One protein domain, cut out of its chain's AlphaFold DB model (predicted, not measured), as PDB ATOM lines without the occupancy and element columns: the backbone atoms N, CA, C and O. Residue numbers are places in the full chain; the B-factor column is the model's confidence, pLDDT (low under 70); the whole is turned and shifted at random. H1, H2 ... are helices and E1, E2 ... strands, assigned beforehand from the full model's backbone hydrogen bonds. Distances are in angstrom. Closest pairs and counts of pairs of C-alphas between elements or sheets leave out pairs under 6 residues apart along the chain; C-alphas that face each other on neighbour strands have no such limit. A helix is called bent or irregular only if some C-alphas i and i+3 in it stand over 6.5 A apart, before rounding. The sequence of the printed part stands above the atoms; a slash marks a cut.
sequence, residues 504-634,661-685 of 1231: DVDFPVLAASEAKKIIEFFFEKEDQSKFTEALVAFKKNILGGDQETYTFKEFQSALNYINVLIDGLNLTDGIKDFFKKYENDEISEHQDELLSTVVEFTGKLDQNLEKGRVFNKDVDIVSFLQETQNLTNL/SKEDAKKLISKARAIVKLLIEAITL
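What this domain is: This is residues 504 to 634 and 661 to 685 of the 1231 residues of the protein "EF-hand domain-containing protein" of Bacteriovorax sp. BSW11_IV (UniProt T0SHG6). What shape is it? A long helical hairpin, H3 and H4, makes the longest axis; bent H7 packs along H4, and H2 meets H3 steeply near where H3 begins. H1, H5 and H6 pack on H2, and the tiny antiparallel sheet E1 - E2 sits at that end. What is it made of? The printed part has 156 residues, mostly helix, in the order E1 H1 H2 E2 H3 H4 H5 H6 H7. It is only just compact, close to loose, with a radius of gyration of the C-alphas of 17.7 A and spans of 52 by 35 by 23 A.

How they stand to each other: How do the strands pair? E1, residues 508 to 511, and E2, residues 549 to 551, are antiparallel; N 509 and O 550, 2.9 A apart, are within hydrogen-bond range. What does the hub touch? H2, residues 525 to 543, only just irregular with C-alphas 540 and 543 6.6 A apart, touches H1, residues 512 to 522, as a hairpin, with residues 528 to 536 alone; the closest C-alphas, Glu 520 and Gln 528, are 5.7 A apart. Its residues 538 to 543 alone touch H3, residues 552 to 582, the closest C-alphas, Leu 543 and Glu 554, 6.1 A apart; residues 533 to 541 alone touch H5, residues 621 to 627, at Ala 537 and Glu 627, closest C-alphas 6.0 A apart; residues 530 to 534 alone touch H6, residues 629 to 632, at Lys 530 and Leu 631, closest C-alphas 5.5 A apart. What touches H4, residues 587 to 610? H3 does, as a hairpin at a shallow tilt of 9 degrees, opposite ways, closest C-alphas Asp 567 and Phe 601, 6.3 A. H7, residues 662 to 683, by its hydrogen bonds one helix, is bent, with C-alphas 670 and 673 7.7 A apart; H7a, residues 662 to 670, touches residues 602 to 609 of H4 alone, closest C-alphas Thr 602 and Ile 669, 5.4 A, and H7b, residues 673 to 683, touches residues 591 to 599 alone, closest C-alphas Leu 595 and Arg 673, 6.4 A. Are the helix backbones complete? Every O i to N i+4 pair is within hydrogen-bond range in H1, H3, H5, H7a and H7b; H2 has 12 of 15, H4 18 of 20, and H6 is too short for one.

Where its parts are: Where do the elements begin and end? E1 begins at C-alpha 508, (126.399, -180.994, 72.791), and H7b ends at C-alpha 683, (114.301, -175.983, 119.067). Which are longest? From first to last C-alpha H3 measures 44.9 A, H4 34.4 A and H2 25.7 A.

The domain as a whole: How large is it? The two C-alphas farthest apart, Phe 507 and Asp 585, are 54.9 A apart. Is anything missing? Residues 635 to 660 are not printed, with 22.5 A between C-alphas 634 and 661; of the links printed whole, none is long. Where is confidence low? Residues 586 to 587, 613 to 614 and 632 are under 70, and the mean pLDDT of the printed part is 83.4.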
ATOM      1  N   ASP A 504     118.507-170.398  72.751       84.62
ATOM      2  CA  ASP A 504     117.582-171.447  73.204       84.62
ATOM      3  C   ASP A 504     117.859-172.805  72.535       84.62
ATOM      4  O   ASP A 504     117.226-173.814  72.874       84.62
ATOM      5  N   VAL A 505     118.779-172.830  71.562       86.31
ATOM      6  CA  VAL A 505     119.185-174.048  70.853       86.31
ATOM      7  C   VAL A 505     120.051-174.882  71.782       86.31
ATOM      8  O   VAL A 505     121.056-174.395  72.295       86.31
ATOM      9  N   ASP A 506     119.662-176.139  71.969       89.12
ATOM     10  CA  ASP A 506     120.419-177.090  72.769       89.12
ATOM     11  C   ASP A 506     121.259-177.995  71.867       89.12
ATOM     12  O   ASP A 506     120.745-178.579  70.914       89.12
ATOM     13  N   PHE A 507     122.556-178.071  72.139       90.19
ATOM     14  CA  PHE A 507     123.522-178.855  71.371       90.19
ATOM     15  C   PHE A 507     124.632-179.354  72.303       90.19
ATOM     16  O   PHE A 507     124.905-178.692  73.306       90.19
ATOM     17  N   PRO A 508     125.261-180.508  72.017       91.00
ATOM     18  CA  PRO A 508     126.399-180.994  72.791       91.00
ATOM     19  C   PRO A 508     127.569-180.020  72.642       91.00
ATOM     20  O   PRO A 508     127.910-179.616  71.530       91.00
ATOM     21  N   VAL A 509     128.156-179.626  73.768       90.56
ATOM     22  CA  VAL A 509     129.198-178.586  73.818       90.56
ATOM     23  C   VAL A 509     130.470-179.042  74.498       90.56
ATOM     24  O   VAL A 509     131.535-178.564  74.131       90.56
ATOM     25  N   LEU A 510     130.377-179.927  75.488       92.50
ATOM     26  CA  LEU A 510     131.511-180.261  76.343       92.50
ATOM     27  C   LEU A 510     131.438-181.728  76.758       92.50
ATOM     28  O   LEU A 510     130.437-182.146  77.333       92.50
ATOM     29  N   ALA A 511     132.482-182.511  76.501       92.50
ATOM     30  CA  ALA A 511     132.552-183.867  77.047       92.50
ATOM     31  C   ALA A 511     132.857-183.833  78.557       92.50
ATOM     32  O   ALA A 511     133.536-182.929  79.044       92.50
ATOM     33  N   ALA A 512     132.413-184.829  79.322       89.88
ATOM     34  CA  ALA A 512     132.683-184.901  80.760       89.88
ATOM     35  C   ALA A 512     134.182-185.011  81.079       89.88
ATOM     36  O   ALA A 512     134.665-184.416  82.045       89.88
ATOM     37  N   SER A 513     134.944-185.692  80.220       91.56
ATOM     38  CA  SER A 513     136.408-185.722  80.283       91.56
ATOM     39  C   SER A 513     137.030-184.337  80.066       91.56
ATOM     40  O   SER A 513     137.982-183.983  80.754       91.56
ATOM     41  N   GLU A 514     136.472-183.520  79.174       92.06
ATOM     42  CA  GLU A 514     136.930-182.149  78.920       92.06
ATOM     43  C   GLU A 514     136.578-181.214  80.079       92.06
ATOM     44  O   GLU A 514     137.410-180.410  80.496       92.06
ATOM     45  N   ALA A 515     135.380-181.353  80.654       89.94
ATOM     46  CA  ALA A 515     134.987-180.628  81.861       89.94
ATOM     47  C   ALA A 515     135.949-180.925  83.022       89.94
ATOM     48  O   ALA A 515     136.404-180.007  83.704       89.94
ATOM     49  N   LYS A 516     136.339-182.197  83.185       91.06
ATOM     50  CA  LYS A 516     137.367-182.602  84.147       91.06
ATOM     51  C   LYS A 516     138.712-181.922  83.870       91.06
ATOM     52  O   LYS A 516     139.322-181.417  84.801       91.06
ATOM     53  N   LYS A 517     139.155-181.846  82.611       92.50
ATOM     54  CA  LYS A 517     140.414-181.169  82.239       92.50
ATOM     55  C   LYS A 517     140.391-179.673  82.531       92.50
ATOM     56  O   LYS A 517     141.389-179.118  82.981       92.50
ATOM     57  N   ILE A 518     139.240-179.030  82.342       88.62
ATOM     58  CA  ILE A 518     139.030-177.633  82.739       88.62
ATOM     59  C   ILE A 518     139.162-177.496  84.263       88.62
ATOM     60  O   ILE A 518     139.882-176.618  84.732       88.62
ATOM     61  N   ILE A 519     138.540-178.386  85.045       88.06
ATOM     62  CA  ILE A 519     138.669-178.393  86.512       88.06
ATOM     63  C   ILE A 519     140.133-178.617  86.933       88.06
ATOM     64  O   ILE A 519     140.649-177.881  87.770       88.06
ATOM     65  N   GLU A 520     140.831-179.577  86.319       89.00
ATOM     66  CA  GLU A 520     142.256-179.857  86.566       89.00
ATOM     67  C   GLU A 520     143.152-178.643  86.273       89.00
ATOM     68  O   GLU A 520     144.132-178.401  86.980       89.00
ATOM     69  N   PHE A 521     142.802-177.849  85.261       87.38
ATOM     70  CA  PHE A 521     143.532-176.636  84.912       87.38
ATOM     71  C   PHE A 521     143.333-175.511  85.942       87.38
ATOM     72  O   PHE A 521     144.291-174.825  86.318       87.38
ATOM     73  N   PHE A 522     142.099-175.313  86.413       83.19
ATOM     74  CA  PHE A 522     141.747-174.184  87.276       83.19
ATOM     75  C   PHE A 522     142.004-174.422  88.769       83.19
ATOM     76  O   PHE A 522     142.377-173.475  89.462       83.19
ATOM     77  N   PHE A 523     141.846-175.653  89.259       85.12
ATOM     78  CA  PHE A 523     141.881-175.968  90.691       85.12
ATOM     79  C   PHE A 523     143.146-176.734  91.101       85.12
ATOM     80  O   PHE A 523     143.767-177.433  90.297       85.12
ATOM     81  N   GLU A 524     143.534-176.613  92.372       83.88
ATOM     82  CA  GLU A 524     144.637-177.386  92.950       83.88
ATOM     83  C   GLU A 524     144.254-178.858  93.148       83.88
ATOM     84  O   GLU A 524     143.081-179.200  93.276       83.88
ATOM     85  N   LYS A 525     145.253-179.748  93.203       85.38
ATOM     86  CA  LYS A 525     145.059-181.210  93.189       85.38
ATOM     87  C   LYS A 525     144.109-181.734  94.277       85.38
ATOM     88  O   LYS A 525     143.423-182.722  94.038       85.38
ATOM     89  N   GLU A 526     144.071-181.097  95.448       81.62
ATOM     90  CA  GLU A 526     143.158-181.472  96.538       81.62
ATOM     91  C   GLU A 526     141.687-181.171  96.204       81.62
ATOM     92  O   GLU A 526     140.797-181.957  96.524       81.62
ATOM     93  N   ASP A 527     141.431-180.055  95.523       81.12
ATOM     94  CA  ASP A 527     140.082-179.618  95.168       81.12
ATOM     95  C   ASP A 527     139.594-180.271  93.863       81.12
ATOM     96  O   ASP A 527     138.392-180.451  93.666       81.12
ATOM     97  N   GLN A 528     140.513-180.692  92.985       86.94
ATOM     98  CA  GLN A 528     140.196-181.328  91.699       86.94
ATOM     99  C   GLN A 528     139.277-182.547  91.832       86.94
ATOM    100  O   GLN A 528     138.311-182.660  91.073       86.94
ATOM    101  N   SER A 529     139.555-183.463  92.770       83.56
ATOM    102  CA  SER A 529     138.717-184.656  92.956       83.56
ATOM    103  C   SER A 529     137.329-184.280  93.463       83.56
ATOM    104  O   SER A 529     136.346-184.737  92.889       83.56
ATOM    105  N   LYS A 530     137.243-183.363  94.439       83.88
ATOM    106  CA  LYS A 530     135.978-182.883  95.021       83.88
ATOM    107  C   LYS A 530     135.076-182.250  93.957       83.88
ATOM    108  O   LYS A 530     133.904-182.602  93.851       83.88
ATOM    109  N   PHE A 531     135.623-181.356  93.126       83.00
ATOM    110  CA  PHE A 531     134.862-180.720  92.045       83.00
ATOM    111  C   PHE A 531     134.489-181.700  90.930       83.00
ATOM    112  O   PHE A 531     133.389-181.606  90.387       83.00
ATOM    113  N   THR A 532     135.364-182.654  90.595       85.62
ATOM    114  CA  THR A 532     135.067-183.669  89.570       85.62
ATOM    115  C   THR A 532     133.954-184.613  90.027       85.62
ATOM    116  O   THR A 532     133.010-184.843  89.275       85.62
ATOM    117  N   GLU A 533     134.037-185.134  91.254       85.38
ATOM    118  CA  GLU A 533     133.006-185.986  91.860       85.38
ATOM    119  C   GLU A 533     131.664-185.255  91.915       85.38
ATOM    120  O   GLU A 533     130.653-185.789  91.462       85.38
ATOM    121  N   ALA A 534     131.669-183.990  92.348       83.62
ATOM    122  CA  ALA A 534     130.468-183.169  92.375       83.62
ATOM    123  C   ALA A 534     129.875-182.933  90.979       83.62
ATOM    124  O   ALA A 534     128.661-183.010  90.814       83.62
ATOM    125  N   LEU A 535     130.705-182.685  89.959       84.75
ATOM    126  CA  LEU A 535     130.243-182.486  88.583       84.75
ATOM    127  C   LEU A 535     129.599-183.761  88.005       84.75
ATOM    128  O   LEU A 535     128.586-183.678  87.303       84.75
ATOM    129  N   VAL A 536     130.155-184.936  88.329       87.50
ATOM    130  CA  VAL A 536     129.611-186.247  87.939       87.50
ATOM    131  C   VAL A 536     128.303-186.533  88.673       87.50
ATOM    132  O   VAL A 536     127.304-186.850  88.027       87.50
ATOM    133  N   ALA A 537     128.270-186.360  89.997       87.12
ATOM    134  CA  ALA A 537     127.061-186.519  90.805       87.12
ATOM    135  C   ALA A 537     125.951-185.570  90.330       87.12
ATOM    136  O   ALA A 537     124.786-185.952  90.211       87.12
ATOM    137  N   PHE A 538     126.311-184.337  89.977       85.19
ATOM    138  CA  PHE A 538     125.389-183.344  89.450       85.19
ATOM    139  C   PHE A 538     124.805-183.751  88.089       85.19
ATOM    140  O   PHE A 538     123.589-183.698  87.874       85.19
ATOM    141  N   LYS A 539     125.658-184.225  87.174       89.62
ATOM    142  CA  LYS A 539     125.234-184.730  85.864       89.62
ATOM    143  C   LYS A 539     124.323-185.952  85.991       89.62
ATOM    144  O   LYS A 539     123.270-186.004  85.356       89.62
ATOM    145  N   LYS A 540     124.679-186.892  86.865       89.44
ATOM    146  CA  LYS A 540     123.920-188.116  87.130       89.44
ATOM    147  C   LYS A 540     122.562-187.833  87.766       89.44
ATOM    148  O   LYS A 540     121.549-188.362  87.299       89.44
ATOM    149  N   ASN A 541     122.519-187.013  88.814       85.88
ATOM    150  CA  ASN A 541     121.338-186.894  89.675       85.88
ATOM    151  C   ASN A 541     120.432-185.712  89.326       85.88
ATOM    152  O   ASN A 541     119.230-185.821  89.544       85.88
ATOM    153  N   ILE A 542     120.953-184.628  88.740       84.75
ATOM    154  CA  ILE A 542     120.180-183.387  88.554       84.75
ATOM    155  C   ILE A 542     119.928-183.070  87.082       84.75
ATOM    156  O   ILE A 542     118.782-182.851  86.685       84.75
ATOM    157  N   LEU A 543     120.978-183.081  86.256       86.38
ATOM    158  CA  LEU A 543     120.839-182.782  84.826       86.38
ATOM    159  C   LEU A 543     120.226-183.942  84.043       86.38
ATOM    160  O   LEU A 543     119.378-183.713  83.180       86.38
ATOM    161  N   GLY A 544     120.643-185.174  84.353       85.38
ATOM    162  CA  GLY A 544     120.306-186.358  83.571       85.38
ATOM    163  C   GLY A 544     121.023-186.387  82.216       85.38
ATOM    164  O   GLY A 544     122.158-185.925  82.083       85.38
ATOM    165  N   GLY A 545     120.362-186.975  81.217       87.31
ATOM    166  CA  GLY A 545     120.888-187.080  79.855       87.31
ATOM    167  C   GLY A 545     122.062-188.055  79.708       87.31
ATOM    168  O   GLY A 545     122.290-188.930  80.551       87.31
ATOM    169  N   ASP A 546     122.789-187.903  78.601       90.31
ATOM    170  CA  ASP A 546     124.012-188.652  78.308       90.31
ATOM    171  C   ASP A 546     125.109-188.293  79.316       90.31
ATOM    172  O   ASP A 546     125.449-187.126  79.453       90.31
ATOM    173  N   GLN A 547     125.664-189.278  80.020       90.38
ATOM    174  CA  GLN A 547     126.663-189.055  81.069       90.38
ATOM    175  C   GLN A 547     128.028-188.612  80.523       90.38
ATOM    176  O   GLN A 547     128.831-188.067  81.278       90.38
ATOM    177  N   GLU A 548     128.299-188.819  79.232       92.00
ATOM    178  CA  GLU A 548     129.591-188.482  78.629       92.00
ATOM    179  C   GLU A 548     129.649-187.057  78.074       92.00
ATOM    180  O   GLU A 548     130.744-186.528  77.874       92.00
ATOM    181  N   THR A 549     128.502-186.410  77.848       93.06
ATOM    182  CA  THR A 549     128.434-185.088  77.217       93.06
ATOM    183  C   THR A 549     127.485-184.139  77.946       93.06
ATOM    184  O   THR A 549     126.425-184.522  78.434       93.06
ATOM    185  N   TYR A 550     127.871-182.868  78.027       92.31
ATOM    186  CA  TYR A 550     127.028-181.768  78.478       92.31
ATOM    187  C   TYR A 550     126.475-181.046  77.255       92.31
ATOM    188  O   TYR A 550     127.232-180.627  76.369       92.31
ATOM    189  N   THR A 551     125.158-180.874  77.217       92.94
ATOM    190  CA  THR A 551     124.509-179.963  76.276       92.94
ATOM    191  C   THR A 551     124.606-178.513  76.752       92.94
ATOM    192  O   THR A 551     124.930-178.227  77.907       92.94
ATOM    193  N   PHE A 552     124.344-177.561  75.859       90.75
ATOM    194  CA  PHE A 552     124.373-176.136  76.173       90.75
ATOM    195  C   PHE A 552     123.424-175.777  77.332       90.75
ATOM    196  O   PHE A 552     123.820-175.075  78.268       90.75
ATOM    197  N   LYS A 553     122.190-176.301  77.320       88.75
ATOM    198  CA  LYS A 553     121.205-176.076  78.392       88.75
ATOM    199  C   LYS A 553     121.597-176.759  79.690       88.75
ATOM    200  O   LYS A 553     121.373-176.195  80.761       88.75
ATOM    201  N   GLU A 554     122.180-177.949  79.616       90.00
ATOM    202  CA  GLU A 554     122.693-178.653  80.788       90.00
ATOM    203  C   GLU A 554     123.848-177.892  81.437       90.00
ATOM    204  O   GLU A 554     123.859-177.734  82.654       90.00
ATOM    205  N   PHE A 555     124.773-177.346  80.643       88.75
ATOM    206  CA  PHE A 555     125.863-176.514  81.147       88.75
ATOM    207  C   PHE A 555     125.338-175.231  81.807       88.75
ATOM    208  O   PHE A 555     125.750-174.886  82.914       88.75
ATOM    209  N   GLN A 556     124.371-174.547  81.183       87.56
ATOM    210  CA  GLN A 556     123.704-173.399  81.808       87.56
ATOM    211  C   GLN A 556     123.010-173.787  83.116       87.56
ATOM    212  O   GLN A 556     123.128-173.075  84.113       87.56
ATOM    213  N   SER A 557     122.300-174.913  83.133       86.38
ATOM    214  CA  SER A 557     121.621-175.411  84.332       86.38
ATOM    215  C   SER A 557     122.624-175.770  85.430       86.38
ATOM    216  O   SER A 557     122.377-175.468  86.593       86.38
ATOM    217  N   ALA A 558     123.800-176.296  85.069       86.12
ATOM    218  CA  ALA A 558     124.897-176.538  86.002       86.12
ATOM    219  C   ALA A 558     125.391-175.262  86.672       86.12
ATOM    220  O   ALA A 558     125.472-175.221  87.894       86.12
ATOM    221  N   LEU A 559     125.645-174.198  85.909       85.19
ATOM    222  CA  LEU A 559     126.062-172.920  86.492       85.19
ATOM    223  C   LEU A 559     124.997-172.339  87.434       85.19
ATOM    224  O   LEU A 559     125.322-171.905  88.537       85.19
ATOM    225  N   ASN A 560     123.723-172.365  87.025       83.75
ATOM    226  CA  ASN A 560     122.622-171.877  87.861       83.75
ATOM    227  C   ASN A 560     122.475-172.709  89.140       83.75
ATOM    228  O   ASN A 560     122.213-172.159  90.208       83.75
ATOM    229  N   TYR A 561     122.662-174.022  89.044       81.75
ATOM    230  CA  TYR A 561     122.617-174.889  90.206       81.75
ATOM    231  C   TYR A 561     123.794-174.661  91.149       81.75
ATOM    232  O   TYR A 561     123.582-174.620  92.353       81.75
ATOM    233  N   ILE A 562     125.016-174.478  90.638       81.50
ATOM    234  CA  ILE A 562     126.172-174.176  91.493       81.50
ATOM    235  C   ILE A 562     125.909-172.888  92.287       81.50
ATOM    236  O   ILE A 562     126.199-172.858  93.479       81.50
ATOM    237  N   ASN A 563     125.281-171.870  91.685       80.19
ATOM    238  CA  ASN A 563     124.854-170.670  92.420       80.19
ATOM    239  C   ASN A 563     123.842-171.001  93.531       80.19
ATOM    240  O   ASN A 563     124.035-170.599  94.674       80.19
ATOM    241  N   VAL A 564     122.809-171.798  93.229       80.94
ATOM    242  CA  VAL A 564     121.833-172.266  94.234       80.94
ATOM    243  C   VAL A 564     122.503-173.061  95.358       80.94
ATOM    244  O   VAL A 564     122.136-172.908  96.521       80.94
ATOM    245  N   LEU A 565     123.475-173.910  95.028       79.38
ATOM    246  CA  LEU A 565     124.221-174.709  95.993       79.38
ATOM    247  C   LEU A 565     125.063-173.811  96.902       79.38
ATOM    248  O   LEU A 565     125.054-174.008  98.113       79.38
ATOM    249  N   ILE A 566     125.744-172.808  96.342       80.44
ATOM    250  CA  ILE A 566     126.492-171.808  97.114       80.44
ATOM    251  C   ILE A 566     125.554-171.070  98.077       80.44
ATOM    252  O   ILE A 566     125.857-170.995  99.269       80.44
ATOM    253  N   ASP A 567     124.400-170.598  97.599       79.62
ATOM    254  CA  ASP A 567     123.404-169.942  98.448       79.62
ATOM    255  C   ASP A 567     122.868-170.889  99.544       79.62
ATOM    256  O   ASP A 567     122.694-170.482 100.694       79.62
ATOM    257  N   GLY A 568     122.645-172.168  99.223       80.69
ATOM    258  CA  GLY A 568     122.181-173.182 100.174       80.69
ATOM    259  C   GLY A 568     123.216-173.515 101.252       80.69
ATOM    260  O   GLY A 568     122.873-173.667 102.427       80.69
ATOM    261  N   LEU A 569     124.498-173.567 100.883       77.44
ATOM    262  CA  LEU A 569     125.593-173.719 101.840       77.44
ATOM    263  C   LEU A 569     125.720-172.478 102.737       77.44
ATOM    264  O   LEU A 569     125.934-172.619 103.938       77.44
ATOM    265  N   ASN A 570     125.527-171.272 102.192       77.25
ATOM    266  CA  ASN A 570     125.508-170.038 102.985       77.25
ATOM    267  C   ASN A 570     124.334-170.015 103.975       77.25
ATOM    268  O   ASN A 570     124.515-169.629 105.127       77.25
ATOM    269  N   LEU A 571     123.149-170.486 103.567       80.44
ATOM    270  CA  LEU A 571     122.019-170.671 104.479       80.44
ATOM    271  C   LEU A 571     122.351-171.686 105.583       80.44
ATOM    272  O   LEU A 571     122.031-171.450 106.744       80.44
ATOM    273  N   THR A 572     123.002-172.798 105.236       77.00
ATOM    274  CA  THR A 572     123.396-173.832 106.206       77.00
ATOM    275  C   THR A 572     124.366-173.278 107.249       77.00
ATOM    276  O   THR A 572     124.187-173.525 108.440       77.00
ATOM    277  N   ASP A 573     125.353-172.487 106.825       77.88
ATOM    278  CA  ASP A 573     126.281-171.824 107.744       77.88
ATOM    279  C   ASP A 573     125.560-170.779 108.607       77.88
ATOM    280  O   ASP A 573     125.760-170.758 109.817       77.88
ATOM    281  N   GLY A 574     124.630-170.003 108.037       79.44
ATOM    282  CA  GLY A 574     123.781-169.083 108.800       79.44
ATOM    283  C   GLY A 574     122.914-169.787 109.853       79.44
ATOM    284  O   GLY A 574     122.756-169.286 110.965       79.44
ATOM    285  N   ILE A 575     122.400-170.983 109.548       77.81
ATOM    286  CA  ILE A 575     121.678-171.834 110.507       77.81
ATOM    287  C   ILE A 575     122.624-172.333 111.610       77.81
ATOM    288  O   ILE A 575     122.267-172.290 112.789       77.81
ATOM    289  N   LYS A 576     123.834-172.790 111.262       78.38
ATOM    290  CA  LYS A 576     124.842-173.238 112.240       78.38
ATOM    291  C   LYS A 576     125.267-172.102 113.169       78.38
ATOM    292  O   LYS A 576     125.312-172.297 114.382       78.38
ATOM    293  N   ASP A 577     125.513-170.917 112.621       79.44
ATOM    294  CA  ASP A 577     125.848-169.722 113.394       79.44
ATOM    295  C   ASP A 577     124.690-169.294 114.294       79.44
ATOM    296  O   ASP A 577     124.919-168.966 115.459       79.44
ATOM    297  N   PHE A 578     123.446-169.374 113.810       81.06
ATOM    298  CA  PHE A 578     122.265-169.161 114.642       81.06
ATOM    299  C   PHE A 578     122.232-170.130 115.829       81.06
ATOM    300  O   PHE A 578     122.041-169.688 116.959       81.06
ATOM    301  N   PHE A 579     122.480-171.429 115.622       77.06
ATOM    302  CA  PHE A 579     122.501-172.401 116.724       77.06
ATOM    303  C   PHE A 579     123.676-172.201 117.685       77.06
ATOM    304  O   PHE A 579     123.510-172.331 118.897       77.06
ATOM    305  N   LYS A 580     124.843-171.802 117.181       80.19
ATOM    306  CA  LYS A 580     125.994-171.465 118.025       80.19
ATOM    307  C   LYS A 580     125.735-170.217 118.875       80.19
ATOM    308  O   LYS A 580     126.130-170.163 120.035       80.19
ATOM    309  N   LYS A 581     125.061-169.208 118.317       80.19
ATOM    310  CA  LYS A 581     124.627-168.010 119.054       80.19
ATOM    311  C   LYS A 581     123.477-168.313 120.014       80.19
ATOM    312  O   LYS A 581     123.425-167.739 121.097       80.19
ATOM    313  N   TYR A 582     122.596-169.249 119.658       75.94
ATOM    314  CA  TYR A 582     121.512-169.733 120.514       75.94
ATOM    315  C   TYR A 582     122.030-170.323 121.832       75.94
ATOM    316  O   TYR A 582     121.426-170.089 122.879       75.94
ATOM    317  N   GLU A 583     123.163-171.032 121.813       74.44
ATOM    318  CA  GLU A 583     123.818-171.518 123.036       74.44
ATOM    319  C   GLU A 583     124.246-170.382 123.989       74.44
ATOM    320  O   GLU A 583     124.387-170.625 125.184       74.44
ATOM    321  N   ASN A 584     124.364-169.142 123.492       76.81
ATOM    322  CA  ASN A 584     124.753-167.948 124.251       76.81
ATOM    323  C   ASN A 584     123.571-167.015 124.620       76.81
ATOM    324  O   ASN A 584     123.803-165.880 125.023       76.81
ATOM    325  N   ASP A 585     122.314-167.466 124.492       73.19
ATOM    326  CA  ASP A 585     121.076-166.756 124.889       73.19
ATOM    327  C   ASP A 585     120.673-165.470 124.110       73.19
ATOM    328  O   ASP A 585     119.684-164.824 124.463       73.19
ATOM    329  N   GLU A 586     121.298-165.136 122.977       69.94
ATOM    330  CA  GLU A 586     120.942-163.963 122.139       69.94
ATOM    331  C   GLU A 586     119.852-164.259 121.076       69.94
ATOM    332  O   GLU A 586     120.051-164.089 119.873       69.94
ATOM    333  N   ILE A 587     118.682-164.752 121.491       68.06
ATOM    334  CA  ILE A 587     117.746-165.443 120.575       68.06
ATOM    335  C   ILE A 587     116.921-164.507 119.682       68.06
ATOM    336  O   ILE A 587     116.766-164.771 118.489       68.06
ATOM    337  N   SER A 588     116.334-163.448 120.248       70.56
ATOM    338  CA  SER A 588     115.292-162.685 119.546       70.56
ATOM    339  C   SER A 588     115.835-161.829 118.405       70.56
ATOM    340  O   SER A 588     115.154-161.673 117.398       70.56
ATOM    341  N   GLU A 589     117.052-161.298 118.540       71.88
ATOM    342  CA  GLU A 589     117.660-160.437 117.515       71.88
ATOM    343  C   GLU A 589     118.127-161.242 116.289       71.88
ATOM    344  O   GLU A 589     118.009-160.774 115.160       71.88
ATOM    345  N   HIS A 590     118.559-162.490 116.489       81.00
ATOM    346  CA  HIS A 590     119.087-163.343 115.419       81.00
ATOM    347  C   HIS A 590     118.014-164.169 114.692       81.00
ATOM    348  O   HIS A 590     118.256-164.669 113.592       81.00
ATOM    349  N   GLN A 591     116.815-164.316 115.269       84.44
ATOM    350  CA  GLN A 591     115.715-165.030 114.616       84.44
ATOM    351  C   GLN A 591     115.245-164.308 113.346       84.44
ATOM    352  O   GLN A 591     115.020-164.955 112.321       84.44
ATOM    353  N   ASP A 592     115.099-162.982 113.400       85.81
ATOM    354  CA  ASP A 592     114.671-162.189 112.244       85.81
ATOM    355  C   ASP A 592     115.743-162.159 111.145       85.81
ATOM    356  O   ASP A 592     115.401-162.218 109.961       85.81
ATOM    357  N   GLU A 593     117.026-162.154 111.523       86.00
ATOM    358  CA  GLU A 593     118.154-162.287 110.593       86.00
ATOM    359  C   GLU A 593     118.088-163.626 109.844       86.00
ATOM    360  O   GLU A 593     118.027-163.637 108.614       86.00
ATOM    361  N   LEU A 594     117.978-164.750 110.567       84.94
ATOM    362  CA  LEU A 594     117.876-166.077 109.955       84.94
ATOM    363  C   LEU A 594     116.631-166.205 109.061       84.94
ATOM    364  O   LEU A 594     116.705-166.740 107.951       84.94
ATOM    365  N   LEU A 595     115.479-165.689 109.503       86.69
ATOM    366  CA  LEU A 595     114.265-165.675 108.683       86.69
ATOM    367  C   LEU A 595     114.439-164.823 107.419       86.69
ATOM    368  O   LEU A 595     113.917-165.205 106.370       86.69
ATOM    369  N   SER A 596     115.168-163.707 107.493       87.25
ATOM    370  CA  SER A 596     115.507-162.888 106.327       87.25
ATOM    371  C   SER A 596     116.395-163.657 105.347       87.25
ATOM    372  O   SER A 596     116.078-163.694 104.158       87.25
ATOM    373  N   THR A 597     117.434-164.349 105.827       84.56
ATOM    374  CA  THR A 597     118.309-165.197 104.997       84.56
ATOM    375  C   THR A 597     117.529-166.317 104.307       84.56
ATOM    376  O   THR A 597     117.719-166.569 103.119       84.56
ATOM    377  N   VAL A 598     116.592-166.962 105.011       85.62
ATOM    378  CA  VAL A 598     115.711-167.986 104.421       85.62
ATOM    379  C   VAL A 598     114.814-167.392 103.337       85.62
ATOM    380  O   VAL A 598     114.635-168.007 102.285       85.62
ATOM    381  N   VAL A 599     114.242-166.205 103.558       87.50
ATOM    382  CA  VAL A 599     113.406-165.521 102.556       87.50
ATOM    383  C   VAL A 599     114.228-165.137 101.324       87.50
ATOM    384  O   VAL A 599     113.759-165.326 100.202       87.50
ATOM    385  N   GLU A 600     115.456-164.658 101.507       86.44
ATOM    386  CA  GLU A 600     116.356-164.345 100.397       86.44
ATOM    387  C   GLU A 600     116.717-165.604  99.595       86.44
ATOM    388  O   GLU A 600     116.508-165.637  98.379       86.44
ATOM    389  N   PHE A 601     117.173-166.666 100.271       86.38
ATOM    390  CA  PHE A 601     117.504-167.950  99.646       86.38
ATOM    391  C   PHE A 601     116.321-168.515  98.857       86.38
ATOM    392  O   PHE A 601     116.449-168.893  97.693       86.38
ATOM    393  N   THR A 602     115.141-168.540  99.477       86.06
ATOM    394  CA  THR A 602     113.930-169.082  98.851       86.06
ATOM    395  C   THR A 602     113.473-168.231  97.669       86.06
ATOM    396  O   THR A 602     113.076-168.795  96.654       86.06
ATOM    397  N   GLY A 603     113.618-166.904  97.730       87.25
ATOM    398  CA  GLY A 603     113.360-166.013  96.596       87.25
ATOM    399  C   GLY A 603     114.291-166.270  95.404       87.25
ATOM    400  O   GLY A 603     113.819-166.368  94.267       87.25
ATOM    401  N   LYS A 604     115.598-166.442  95.649       84.38
ATOM    402  CA  LYS A 604     116.571-166.811  94.601       84.38
ATOM    403  C   LYS A 604     116.258-168.189  94.007       84.38
ATOM    404  O   LYS A 604     116.257-168.357  92.784       84.38
ATOM    405  N   LEU A 605     115.953-169.169  94.860       82.56
ATOM    406  CA  LEU A 605     115.619-170.527  94.438       82.56
ATOM    407  C   LEU A 605     114.339-170.564  93.588       82.56
ATOM    408  O   LEU A 605     114.336-171.198  92.534       82.56
ATOM    409  N   ASP A 606     113.289-169.840  93.986       86.44
ATOM    410  CA  ASP A 606     112.033-169.740  93.228       86.44
ATOM    411  C   ASP A 606     112.263-169.134  91.838       86.44
ATOM    412  O   ASP A 606     111.844-169.697  90.823       86.44
ATOM    413  N   GLN A 607     113.042-168.048  91.762       85.12
ATOM    414  CA  GLN A 607     113.400-167.417  90.491       85.12
ATOM    415  C   GLN A 607     114.141-168.385  89.549       85.12
ATOM    416  O   GLN A 607     113.915-168.370  88.332       85.12
ATOM    417  N   ASN A 608     115.023-169.229  90.088       80.50
ATOM    418  CA  ASN A 608     115.761-170.220  89.305       80.50
ATOM    419  C   ASN A 608     114.872-171.403  88.875       80.50
ATOM    420  O   ASN A 608     115.001-171.894  87.745       80.50
ATOM    421  N   LEU A 609     113.913-171.812  89.712       81.62
ATOM    422  CA  LEU A 609     112.924-172.842  89.379       81.62
ATOM    423  C   LEU A 609     111.940-172.387  88.294       81.62
ATOM    424  O   LEU A 609     111.652-173.159  87.372       81.62
ATOM    425  N   GLU A 610     111.443-171.150  88.363       83.19
ATOM    426  CA  GLU A 610     110.552-170.549  87.357       83.19
ATOM    427  C   GLU A 610     111.189-170.552  85.964       83.19
ATOM    428  O   GLU A 610     110.566-170.975  84.990       83.19
ATOM    429  N   LYS A 611     112.481-170.215  85.874       78.94
ATOM    430  CA  LYS A 611     113.235-170.241  84.609       78.94
ATOM    431  C   LYS A 611     113.476-171.653  84.054       78.94
ATOM    432  O   LYS A 611     114.014-171.776  82.957       78.94
ATOM    433  N   GLY A 612     113.112-172.710  84.789       72.44
ATOM    434  CA  GLY A 612     113.313-174.104  84.377       72.44
ATOM    435  C   GLY A 612     114.780-174.536  84.356       72.44
ATOM    436  O   GLY A 612     115.127-175.429  83.598       72.44
ATOM    437  N   ARG A 613     115.637-173.893  85.158       69.06
ATOM    438  CA  ARG A 613     117.102-174.033  85.088       69.06
ATOM    439  C   ARG A 613     117.716-174.957  86.149       69.06
ATOM    440  O   ARG A 613     118.934-175.018  86.239       69.06
ATOM    441  N   VAL A 614     116.906-175.601  86.996       66.69
ATOM    442  CA  VAL A 614     117.398-176.269  88.225       66.69
ATOM    443  C   VAL A 614     117.140-177.776  88.237       66.69
ATOM    444  O   VAL A 614     118.059-178.531  88.525       66.69
ATOM    445  N   PHE A 615     115.926-178.231  87.908       74.38
ATOM    446  CA  PHE A 615     115.566-179.655  87.927       74.38
ATOM    447  C   PHE A 615     115.072-180.105  86.553       74.38
ATOM    448  O   PHE A 615     113.990-179.695  86.125       74.38
ATOM    449  N   ASN A 616     115.851-180.958  85.885       74.44
ATOM    450  CA  ASN A 616     115.428-181.637  84.654       74.44
ATOM    451  C   ASN A 616     114.682-182.951  84.946       74.44
ATOM    452  O   ASN A 616     113.959-183.454  84.087       74.44
ATOM    453  N   LYS A 617     114.849-183.495  86.157       84.56
ATOM    454  CA  LYS A 617     114.150-184.667  86.693       84.56
ATOM    455  C   LYS A 617     114.030-184.560  88.216       84.56
ATOM    456  O   LYS A 617     114.639-183.679  88.821       84.56
ATOM    457  N   ASP A 618     113.273-185.473  88.810       86.75
ATOM    458  CA  ASP A 618     113.209-185.627  90.263       86.75
ATOM    459  C   ASP A 618     114.581-186.040  90.812       86.75
ATOM    460  O   ASP A 618     115.254-186.906  90.241       86.75
ATOM    461  N   VAL A 619     114.999-185.402  91.907       85.06
ATOM    462  CA  VAL A 619     116.322-185.601  92.512       85.06
ATOM    463  C   VAL A 619     116.187-186.425  93.780       85.06
ATOM    464  O   VAL A 619     115.528-185.980  94.714       85.06
ATOM    465  N   ASP A 620     116.841-187.583  93.834       88.31
ATOM    466  CA  ASP A 620     117.068-188.300  95.092       88.31
ATOM    467  C   ASP A 620     118.078-187.500  95.926       88.31
ATOM    468  O   ASP A 620     119.272-187.456  95.609       88.31
ATOM    469  N   ILE A 621     117.583-186.793  96.942       81.62
ATOM    470  CA  ILE A 621     118.396-185.856  97.727       81.62
ATOM    471  C   ILE A 621     119.420-186.596  98.575       81.62
ATOM    472  O   ILE A 621     120.544-186.119  98.705       81.62
ATOM    473  N   VAL A 622     119.055-187.748  99.134       82.88
ATOM    474  CA  VAL A 622     119.941-188.498 100.026       82.88
ATOM    475  C   VAL A 622     121.116-189.045  99.225       82.88
ATOM    476  O   VAL A 622     122.265-188.782  99.580       82.88
ATOM    477  N   SER A 623     120.839-189.696  98.091       85.94
ATOM    478  CA  SER A 623     121.885-190.191  97.190       85.94
ATOM    479  C   SER A 623     122.763-189.049  96.664       85.94
ATOM    480  O   SER A 623     123.986-189.164  96.631       85.94
ATOM    481  N   PHE A 624     122.163-187.911  96.298       85.00
ATOM    482  CA  PHE A 624     122.915-186.750  95.820       85.00
ATOM    483  C   PHE A 624     123.824-186.139  96.901       85.00
ATOM    484  O   PHE A 624     124.978-185.814  96.616       85.00
ATOM    485  N   LEU A 625     123.341-185.984  98.137       82.94
ATOM    486  CA  LEU A 625     124.134-185.436  99.241       82.94
ATOM    487  C   LEU A 625     125.252-186.386  99.676       82.94
ATOM    488  O   LEU A 625     126.345-185.917  99.972       82.94
ATOM    489  N   GLN A 626     125.017-187.700  99.642       84.50
ATOM    490  CA  GLN A 626     126.057-188.709  99.868       84.50
ATOM    491  C   GLN A 626     127.154-188.630  98.799       84.50
ATOM    492  O   GLN A 626     128.337-188.562  99.120       84.50
ATOM    493  N   GLU A 627     126.779-188.558  97.519       85.44
ATOM    494  CA  GLU A 627     127.744-188.435  96.416       85.44
ATOM    495  C   GLU A 627     128.487-187.084  96.408       85.44
ATOM    496  O   GLU A 627     129.558-186.973  95.814       85.44
ATOM    497  N   THR A 628     127.951-186.055  97.077       81.25
ATOM    498  CA  THR A 628     128.557-184.713  97.181       81.25
ATOM    499  C   THR A 628     129.090-184.379  98.578       81.25
ATOM    500  O   THR A 628     129.502-183.241  98.829       81.25
ATOM    501  N   GLN A 629     129.147-185.358  99.482       83.31
ATOM    502  CA  GLN A 629     129.546-185.174 100.880       83.31
ATOM    503  C   GLN A 629     130.939-184.535 101.011       83.31
ATOM    504  O   GLN A 629     131.141-183.603 101.791       83.31
ATOM    505  N   ASN A 630     131.877-184.961 100.157       75.06
ATOM    506  CA  ASN A 630     133.247-184.444 100.103       75.06
ATOM    507  C   ASN A 630     133.330-182.950  99.740       75.06
ATOM    508  O   ASN A 630     134.307-182.290 100.089       75.06
ATOM    509  N   LEU A 631     132.337-182.414  99.019       73.12
ATOM    510  CA  LEU A 631     132.283-181.002  98.633       73.12
ATOM    511  C   LEU A 631     131.604-180.147  99.709       73.12
ATOM    512  O   LEU A 631     132.002-179.010  99.955       73.12
ATOM    513  N   THR A 632     130.554-180.683 100.329       69.44
ATOM    514  CA  THR A 632     129.693-179.943 101.262       69.44
ATOM    515  C   THR A 632     130.235-179.915 102.692       69.44
ATOM    516  O   THR A 632     129.740-179.138 103.507       69.44
ATOM    517  N   ASN A 633     131.264-180.719 102.997       72.62
ATOM    518  CA  ASN A 633     131.770-180.956 104.353       72.62
ATOM    519  C   ASN A 633     130.672-181.440 105.324       72.62
ATOM    520  O   ASN A 633     130.759-181.185 106.528       72.62
ATOM    521  N   LEU A 634     129.629-182.104 104.811       74.88
ATOM    522  CA  LEU A 634     128.600-182.727 105.642       74.88
ATOM    523  C   LEU A 634     129.185-183.966 106.325       74.88
ATOM    524  O   LEU A 634     129.798-184.817 105.679       74.88
ATOM    525  N   SER A 661     110.925-183.317  93.656       88.19
ATOM    526  CA  SER A 661     110.463-182.820  92.358       88.19
ATOM    527  C   SER A 661     110.487-181.288  92.303       88.19
ATOM    528  O   SER A 661     110.528-180.595  93.325       88.19
ATOM    529  N   LYS A 662     110.387-180.724  91.094       86.06
ATOM    530  CA  LYS A 662     110.252-179.269  90.898       86.06
ATOM    531  C   LYS A 662     109.038-178.688  91.635       86.06
ATOM    532  O   LYS A 662     109.116-177.590  92.181       86.06
ATOM    533  N   GLU A 663     107.923-179.416  91.637       85.81
ATOM    534  CA  GLU A 663     106.686-178.991  92.297       85.81
ATOM    535  C   GLU A 663     106.821-179.049  93.824       85.81
ATOM    536  O   GLU A 663     106.381-178.137  94.525       85.81
ATOM    537  N   ASP A 664     107.508-180.071  94.339       85.75
ATOM    538  CA  ASP A 664     107.821-180.181  95.764       85.75
ATOM    539  C   ASP A 664     108.692-179.015  96.233       85.75
ATOM    540  O   ASP A 664     108.399-178.393  97.254       85.75
ATOM    541  N   ALA A 665     109.726-178.669  95.457       84.75
ATOM    542  CA  ALA A 665     110.603-177.542  95.752       84.75
ATOM    543  C   ALA A 665     109.829-176.216  95.804       84.75
ATOM    544  O   ALA A 665     109.972-175.463  96.767       84.75
ATOM    545  N   LYS A 666     108.941-175.955  94.831       86.50
ATOM    546  CA  LYS A 666     108.078-174.758  94.821       86.50
ATOM    547  C   LYS A 666     107.184-174.673  96.055       86.50
ATOM    548  O   LYS A 666     107.095-173.626  96.701       86.50
ATOM    549  N   LYS A 667     106.539-175.783  96.420       85.88
ATOM    550  CA  LYS A 667     105.692-175.839  97.617       85.88
ATOM    551  C   LYS A 667     106.508-175.612  98.893       85.88
ATOM    552  O   LYS A 667     106.056-174.844  99.744       85.88
ATOM    553  N   LEU A 668     107.704-176.204  99.006       83.81
ATOM    554  CA  LEU A 668     108.594-176.021 100.159       83.81
ATOM    555  C   LEU A 668     109.010-174.558 100.285       83.81
ATOM    556  O   LEU A 668     108.867-173.981 101.356       83.81
ATOM    557  N   ILE A 669     109.433-173.933  99.186       84.88
ATOM    558  CA  ILE A 669     109.831-172.520  99.136       84.88
ATOM    559  C   ILE A 669     108.705-171.608  99.608       84.88
ATOM    560  O   ILE A 669     108.921-170.784 100.496       84.88
ATOM    561  N   SER A 670     107.484-171.806  99.100       86.50
ATOM    562  CA  SER A 670     106.327-170.978  99.473       86.50
ATOM    563  C   SER A 670     106.011-170.997 100.979       86.50
ATOM    564  O   SER A 670     105.311-170.119 101.486       86.50
ATOM    565  N   LYS A 671     106.531-171.992 101.708       85.44
ATOM    566  CA  LYS A 671     106.267-172.234 103.132       85.44
ATOM    567  C   LYS A 671     107.518-172.275 103.997       85.44
ATOM    568  O   LYS A 671     107.386-172.372 105.216       85.44
ATOM    569  N   ALA A 672     108.702-172.152 103.409       84.19
ATOM    570  CA  ALA A 672     109.983-172.272 104.092       84.19
ATOM    571  C   ALA A 672     110.068-171.323 105.288       84.19
ATOM    572  O   ALA A 672     110.463-171.735 106.372       84.19
ATOM    573  N   ARG A 673     109.569-170.087 105.147       86.81
ATOM    574  CA  ARG A 673     109.490-169.129 106.258       86.81
ATOM    575  C   ARG A 673     108.660-169.649 107.437       86.81
ATOM    576  O   ARG A 673     109.062-169.476 108.581       86.81
ATOM    577  N   ALA A 674     107.502-170.259 107.177       85.19
ATOM    578  CA  ALA A 674     106.639-170.797 108.228       85.19
ATOM    579  C   ALA A 674     107.254-172.046 108.878       85.19
ATOM    580  O   ALA A 674     107.240-172.153 110.101       85.19
ATOM    581  N   ILE A 675     107.840-172.937 108.067       82.19
ATOM    582  CA  ILE A 675     108.559-174.134 108.528       82.19
ATOM    583  C   ILE A 675     109.714-173.731 109.444       82.19
ATOM    584  O   ILE A 675     109.768-174.162 110.590       82.19
ATOM    585  N   VAL A 676     110.609-172.865 108.962       82.00
ATOM    586  CA  VAL A 676     111.788-172.438 109.720       82.00
ATOM    587  C   VAL A 676     111.379-171.703 110.989       82.00
ATOM    588  O   VAL A 676     111.941-171.972 112.042       82.00
ATOM    589  N   LYS A 677     110.356-170.841 110.936       86.00
ATOM    590  CA  LYS A 677     109.840-170.181 112.139       86.00
ATOM    591  C   LYS A 677     109.398-171.197 113.197       86.00
ATOM    592  O   LYS A 677     109.793-171.067 114.349       86.00
ATOM    593  N   LEU A 678     108.611-172.204 112.812       82.88
ATOM    594  CA  LEU A 678     108.140-173.244 113.732       82.88
ATOM    595  C   LEU A 678     109.282-174.112 114.264       82.88
ATOM    596  O   LEU A 678     109.285-174.430 115.447       82.88
ATOM    597  N   LEU A 679     110.264-174.458 113.426       77.50
ATOM    598  CA  LEU A 679     111.444-175.215 113.849       77.50
ATOM    599  C   LEU A 679     112.302-174.424 114.837       77.50
ATOM    600  O   LEU A 679     112.710-174.976 115.852       77.50
ATOM    601  N   ILE A 680     112.532-173.132 114.586       79.69
ATOM    602  CA  ILE A 680     113.230-172.256 115.533       79.69
ATOM    603  C   ILE A 680     112.457-172.209 116.852       79.69
ATOM    604  O   ILE A 680     113.048-172.417 117.908       79.69
ATOM    605  N   GLU A 681     111.140-171.991 116.816       83.12
ATOM    606  CA  GLU A 681     110.309-171.984 118.026       83.12
ATOM    607  C   GLU A 681     110.354-173.326 118.777       83.12
ATOM    608  O   GLU A 681     110.428-173.320 119.999       83.12
ATOM    609  N   ALA A 682     110.365-174.460 118.069       77.19
ATOM    610  CA  ALA A 682     110.465-175.796 118.657       77.19
ATOM    611  C   ALA A 682     111.842-176.079 119.273       77.19
ATOM    612  O   ALA A 682     111.918-176.591 120.383       77.19
ATOM    613  N   ILE A 683     112.932-175.728 118.587       72.19
ATOM    614  CA  ILE A 683     114.301-175.983 119.067       72.19
ATOM    615  C   ILE A 683     114.662-175.031 120.208       72.19
ATOM    616  O   ILE A 683     115.371-175.399 121.142       72.19
ATOM    617  N   THR A 684     114.147-173.800 120.163       73.88
ATOM    618  CA  THR A 684     114.374-172.816 121.226       73.88
ATOM    619  C   THR A 684     113.568-173.094 122.494       73.88
ATOM    620  O   THR A 684     113.854-172.488 123.532       73.88
ATOM    621  N   LEU A 685     112.613-174.026 122.433       79.31
ATOM    622  CA  LEU A 685     111.707-174.397 123.511       79.31
ATOM    623  C   LEU A 685     112.446-175.133 124.637       79.31
ATOM    624  O   LEU A 685     112.514-176.359 124.672       79.31
TER     625      LEU A 685